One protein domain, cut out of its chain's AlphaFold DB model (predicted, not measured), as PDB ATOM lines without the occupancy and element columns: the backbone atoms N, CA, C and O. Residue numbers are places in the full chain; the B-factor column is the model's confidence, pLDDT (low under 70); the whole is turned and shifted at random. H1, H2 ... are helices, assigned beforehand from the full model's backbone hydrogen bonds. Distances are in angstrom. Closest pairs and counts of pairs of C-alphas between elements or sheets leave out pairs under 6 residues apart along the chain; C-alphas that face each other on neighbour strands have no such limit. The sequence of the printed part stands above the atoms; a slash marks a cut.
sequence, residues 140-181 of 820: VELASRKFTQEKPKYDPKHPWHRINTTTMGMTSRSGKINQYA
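What this domain is: This is residues 140 to 181 of the 820 residues of an uncharacterized protein of Lasiodiplodia theobromae (UniProt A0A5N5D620). This is a flat piece with little regular structure, mostly one long loop, residues 145 to 171, which leads away from the short helix H1, folds back and runs into the helix H2. Residues 156 to 161 stick out at its turn. The printed part has 42 residues with two named helices, H1 then H2, and no named strand; its class is all helix, with 13 residues in named elements. It is only just compact, close to loose, with a radius of gyration of the C-alphas of 10.9 A, and spans 30 by 23 by 9 A.

Where its parts are: H1, residues 140 to 144, begins at C-alpha 140 (-91.358, -35.572, 30.274). H2, residues 172 to 179, is 10.2 A long and ends at C-alpha 179 (-91.421, -50.255, 24.766).

How they stand to each other: H1 and H2 are apart, with no C-alpha of the one within 8 A of the other. In H1 and H2 every O i to N i+4 pair is within hydrogen-bond range.

The domain as a whole: The two C-alphas farthest apart, those of Val 140 and Thr 166, are 32.0 A apart. The printed part has no cut, and the link from H1 to H2 is long, 27 residues. The mean pLDDT of the printed part is 90.5, and no printed residue is under 70.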
ATOM      1  N   VAL A 140     -91.859 -35.305  28.913       80.25
ATOM      2  CA  VAL A 140     -91.358 -35.572  30.274       80.25
ATOM      3  C   VAL A 140     -92.103 -36.750  30.907       80.25
ATOM      4  O   VAL A 140     -91.471 -37.617  31.516       80.25
ATOM      5  N   GLU A 141     -93.423 -36.847  30.713       83.81
ATOM      6  CA  GLU A 141     -94.193 -38.007  31.157       83.81
ATOM      7  C   GLU A 141     -93.672 -39.280  30.479       83.81
ATOM      8  O   GLU A 141     -93.283 -40.213  31.183       83.81
ATOM      9  N   LEU A 142     -93.558 -39.284  29.143       80.19
ATOM     10  CA  LEU A 142     -92.990 -40.368  28.330       80.19
ATOM     11  C   LEU A 142     -91.606 -40.828  28.825       80.19
ATOM     12  O   LEU A 142     -91.396 -42.029  29.012       80.19
ATOM     13  N   ALA A 143     -90.684 -39.899  29.088       78.19
ATOM     14  CA  ALA A 143     -89.341 -40.191  29.593       78.19
ATOM     15  C   ALA A 143     -89.331 -40.724  31.043       78.19
ATOM     16  O   ALA A 143     -88.405 -41.438  31.442       78.19
ATOM     17  N   SER A 144     -90.368 -40.424  31.831       81.31
ATOM     18  CA  SER A 144     -90.547 -40.919  33.204       81.31
ATOM     19  C   SER A 144     -91.233 -42.293  33.303       81.31
ATOM     20  O   SER A 144     -91.288 -42.878  34.392       81.31
ATOM     21  N   ARG A 145     -91.772 -42.833  32.194       83.75
ATOM     22  CA  ARG A 145     -92.616 -44.040  32.221       83.75
ATOM     23  C   ARG A 145     -91.866 -45.266  32.749       83.75
ATOM     24  O   ARG A 145     -90.829 -45.688  32.238       83.75
ATOM     25  N   LYS A 146     -92.459 -45.906  33.760       89.69
ATOM     26  CA  LYS A 146     -91.995 -47.182  34.317       89.69
ATOM     27  C   LYS A 146     -92.323 -48.317  33.346       89.69
ATOM     28  O   LYS A 146     -93.453 -48.796  33.321       89.69
ATOM     29  N   PHE A 147     -91.328 -48.757  32.578       92.25
ATOM     30  CA  PHE A 147     -91.457 -49.890  31.657       92.25
ATOM     31  C   PHE A 147     -91.961 -51.150  32.370       92.25
ATOM     32  O   PHE A 147     -91.391 -51.571  33.385       92.25
ATOM     33  N   THR A 148     -93.014 -51.767  31.834       93.94
ATOM     34  CA  THR A 148     -93.564 -53.007  32.398       93.94
ATOM     35  C   THR A 148     -92.678 -54.196  32.022       93.94
ATOM     36  O   THR A 148     -91.959 -54.173  31.025       93.94
ATOM     37  N   GLN A 149     -92.664 -55.239  32.853       95.06
ATOM     38  CA  GLN A 149     -91.804 -56.399  32.618       95.06
ATOM     39  C   GLN A 149     -92.357 -57.252  31.468       95.06
ATOM     40  O   GLN A 149     -93.446 -57.812  31.570       95.06
ATOM     41  N   GLU A 150     -91.597 -57.361  30.377       94.88
ATOM     42  CA  GLU A 150     -91.970 -58.126  29.187       94.88
ATOM     43  C   GLU A 150     -90.858 -59.076  28.741       94.88
ATOM     44  O   GLU A 150     -89.669 -58.773  28.853       94.88
ATOM     45  N   LYS A 151     -91.242 -60.201  28.125       95.12
ATOM     46  CA  LYS A 151     -90.318 -61.054  27.360       95.12
ATOM     47  C   LYS A 151     -89.751 -60.269  26.166       95.12
ATOM     48  O   LYS A 151     -90.543 -59.644  25.462       95.12
ATOM     49  N   PRO A 152     -88.432 -60.314  25.890       94.44
ATOM     50  CA  PRO A 152     -87.862 -59.688  24.697       94.44
ATOM     51  C   PRO A 152     -88.580 -60.144  23.421       94.44
ATOM     52  O   PRO A 152     -88.631 -61.339  23.130       94.44
ATOM     53  N   LYS A 153     -89.143 -59.191  22.674       95.00
ATOM     54  CA  LYS A 153     -89.820 -59.432  21.391       95.00
ATOM     55  C   LYS A 153     -88.795 -59.434  20.250       95.00
ATOM     56  O   LYS A 153     -87.704 -58.883  20.410       95.00
ATOM     57  N   TYR A 154     -89.133 -60.020  19.103       94.75
ATOM     58  CA  TYR A 154     -88.431 -59.710  17.850       94.75
ATOM     59  C   TYR A 154     -88.788 -58.287  17.400       94.75
ATOM     60  O   TYR A 154     -89.840 -57.774  17.778       94.75
ATOM     61  N   ASP A 155     -87.923 -57.669  16.603       93.62
ATOM     62  CA  ASP A 155     -88.179 -56.376  15.974       93.62
ATOM     63  C   ASP A 155     -87.891 -56.500  14.467       93.62
ATOM     64  O   ASP A 155     -86.727 -56.677  14.097       93.62
ATOM     65  N   PRO A 156     -88.916 -56.448  13.595       94.31
ATOM     66  CA  PRO A 156     -88.728 -56.604  12.157       94.31
ATOM     67  C   PRO A 156     -88.037 -55.400  11.501       94.31
ATOM     68  O   PRO A 156     -87.496 -55.574  10.414       94.31
ATOM     69  N   LYS A 157     -88.002 -54.214  12.137       92.19
ATOM     70  CA  LYS A 157     -87.215 -53.068  11.639       92.19
ATOM     71  C   LYS A 157     -85.710 -53.299  11.806       92.19
ATOM     72  O   LYS A 157     -84.918 -52.801  11.015       92.19
ATOM     73  N   HIS A 158     -85.318 -54.079  12.815       93.88
ATOM     74  CA  HIS A 158     -83.924 -54.271  13.218       93.88
ATOM     75  C   HIS A 158     -83.545 -55.768  13.255       93.88
ATOM     76  O   HIS A 158     -83.187 -56.286  14.318       93.88
ATOM     77  N   PRO A 159     -83.588 -56.497  12.118       94.38
ATOM     78  CA  PRO A 159     -83.415 -57.958  12.066       94.38
ATOM     79  C   PRO A 159     -82.058 -58.458  12.598       94.38
ATOM     80  O   PRO A 159     -81.937 -59.595  13.051       94.38
ATOM     81  N   TRP A 160     -81.028 -57.604  12.611       92.81
ATOM     82  CA  TRP A 160     -79.723 -57.899  13.219       92.81
ATOM     83  C   TRP A 160     -79.750 -57.953  14.759       92.81
ATOM     84  O   TRP A 160     -78.788 -58.418  15.382       92.81
ATOM     85  N   HIS A 161     -80.826 -57.493  15.404       91.25
ATOM     86  CA  HIS A 161     -80.966 -57.502  16.854       91.25
ATOM     87  C   HIS A 161     -81.226 -58.922  17.396       91.25
ATOM     88  O   HIS A 161     -82.364 -59.391  17.509       91.25
ATOM     89  N   ARG A 162     -80.162 -59.584  17.860       90.62
ATOM     90  CA  ARG A 162     -80.247 -60.879  18.557       90.62
ATOM     91  C   ARG A 162     -81.105 -60.784  19.828       90.62
ATOM     92  O   ARG A 162     -80.791 -60.039  20.754       90.62
ATOM     93  N   ILE A 163     -82.183 -61.566  19.888       92.06
ATOM     94  CA  ILE A 163     -83.099 -61.623  21.037       92.06
ATOM     95  C   ILE A 163     -82.426 -62.366  22.201       92.06
ATOM     96  O   ILE A 163     -82.017 -63.515  22.048       92.06
ATOM     97  N   ASN A 164     -82.354 -61.756  23.388       87.38
ATOM     98  CA  ASN A 164     -81.815 -62.433  24.571       87.38
ATOM     99  C   ASN A 164     -82.880 -63.283  25.292       87.38
ATOM    100  O   ASN A 164     -83.461 -62.871  26.305       87.38
ATOM    101  N   THR A 165     -83.096 -64.494  24.775       88.44
ATOM    102  CA  THR A 165     -84.042 -65.498  25.295       88.44
ATOM    103  C   THR A 165     -83.822 -65.849  26.772       88.44
ATOM    104  O   THR A 165     -84.791 -66.116  27.482       88.44
ATOM    105  N   THR A 166     -82.581 -65.774  27.275       88.81
ATOM    106  CA  THR A 166     -82.227 -66.162  28.658       88.81
ATOM    107  C   THR A 166     -82.912 -65.323  29.740       88.81
ATOM    108  O   THR A 166     -83.089 -65.792  30.860       88.81
ATOM    109  N   THR A 167     -83.331 -64.091  29.427       83.50
ATOM    110  CA  THR A 167     -83.868 -63.149  30.432       83.50
ATOM    111  C   THR A 167     -85.295 -63.458  30.896       83.50
ATOM    112  O   THR A 167     -85.768 -62.824  31.838       83.50
ATOM    113  N   MET A 168     -86.002 -64.380  30.224       87.69
ATOM    114  CA  MET A 168     -87.390 -64.818  30.491       87.69
ATOM    115  C   MET A 168     -88.469 -63.717  30.611       87.69
ATOM    116  O   MET A 168     -89.639 -64.030  30.830       87.69
ATOM    117  N   GLY A 169     -88.107 -62.446  30.436       88.75
ATOM    118  CA  GLY A 169     -88.958 -61.281  30.669       88.75
ATOM    119  C   GLY A 169     -89.038 -60.789  32.118       88.75
ATOM    120  O   GLY A 169     -89.735 -59.816  32.367       88.75
ATOM    121  N   MET A 170     -88.301 -61.384  33.065       91.31
ATOM    122  CA  MET A 170     -88.379 -61.037  34.500       91.31
ATOM    123  C   MET A 170     -87.693 -59.706  34.879       91.31
ATOM    124  O   MET A 170     -87.464 -59.433  36.055       91.31
ATOM    125  N   THR A 171     -87.282 -58.891  33.901       91.19
ATOM    126  CA  THR A 171     -86.537 -57.648  34.151       91.19
ATOM    127  C   THR A 171     -87.151 -56.480  33.390       91.19
ATOM    128  O   THR A 171     -87.519 -56.605  32.223       91.19
ATOM    129  N   SER A 172     -87.199 -55.310  34.029       92.31
ATOM    130  CA  SER A 172     -87.644 -54.055  33.401       92.31
ATOM    131  C   SER A 172     -86.766 -53.631  32.217       92.31
ATOM    132  O   SER A 172     -87.231 -52.902  31.348       92.31
ATOM    133  N   ARG A 173     -85.523 -54.128  32.132       90.50
ATOM    134  CA  ARG A 173     -84.625 -53.952  30.978       90.50
ATOM    135  C   ARG A 173     -85.243 -54.504  29.690       90.50
ATOM    136  O   ARG A 173     -85.252 -53.810  28.681       90.50
ATOM    137  N   SER A 174     -85.801 -55.714  29.737       92.31
ATOM    138  CA  SER A 174     -86.476 -56.332  28.587       92.31
ATOM    139  C   SER A 174     -87.740 -55.561  28.181       92.31
ATOM    140  O   SER A 174     -87.996 -55.395  26.992       92.31
ATOM    141  N   GLY A 175     -88.459 -54.998  29.161       93.31
ATOM    142  CA  GLY A 175     -89.539 -54.030  28.942       93.31
ATOM    143  C   GLY A 175     -89.072 -52.764  28.220       93.31
ATOM    144  O   GLY A 175     -89.587 -52.448  27.152       93.31
ATOM    145  N   LYS A 176     -88.036 -52.090  28.743       92.81
ATOM    146  CA  LYS A 176     -87.430 -50.882  28.142       92.81
ATOM    147  C   LYS A 176     -87.057 -51.106  26.672       92.81
ATOM    148  O   LYS A 176     -87.372 -50.270  25.837       92.81
ATOM    149  N   ILE A 177     -86.453 -52.250  26.345       92.25
ATOM    150  CA  ILE A 177     -86.022 -52.604  24.977       92.25
ATOM    151  C   ILE A 177     -87.202 -52.866  24.018       92.25
ATOM    152  O   ILE A 177     -87.057 -52.707  22.806       92.25
ATOM    153  N   ASN A 178     -88.367 -53.270  24.533       94.00
ATOM    154  CA  ASN A 178     -89.579 -53.483  23.735       94.00
ATOM    155  C   ASN A 178     -90.460 -52.228  23.603       94.00
ATOM    156  O   ASN A 178     -91.198 -52.114  22.631       94.00
ATOM    157  N   GLN A 179     -90.449 -51.347  24.607       93.50
ATOM    158  CA  GLN A 179     -91.421 -50.255  24.766       93.50
ATOM    159  C   GLN A 179     -90.846 -48.870  24.440       93.50
ATOM    160  O   GLN A 179     -91.606 -47.919  24.275       93.50
ATOM    161  N   TYR A 180     -89.521 -48.729  24.363       92.62
ATOM    162  CA  TYR A 180     -88.883 -47.463  24.024       92.62
ATOM    163  C   TYR A 180     -88.892 -47.216  22.508       92.62
ATOM    164  O   TYR A 180     -88.077 -47.777  21.776       92.62
ATOM    165  N   ALA A 181     -89.792 -46.346  22.052       92.12
ATOM    166  CA  ALA A 181     -89.827 -45.851  20.680       92.12
ATOM    167  C   ALA A 181     -89.032 -44.539  20.563       92.12
ATOM    168  O   ALA A 181     -89.542 -43.466  20.887       92.12
TER     169      ALA A 181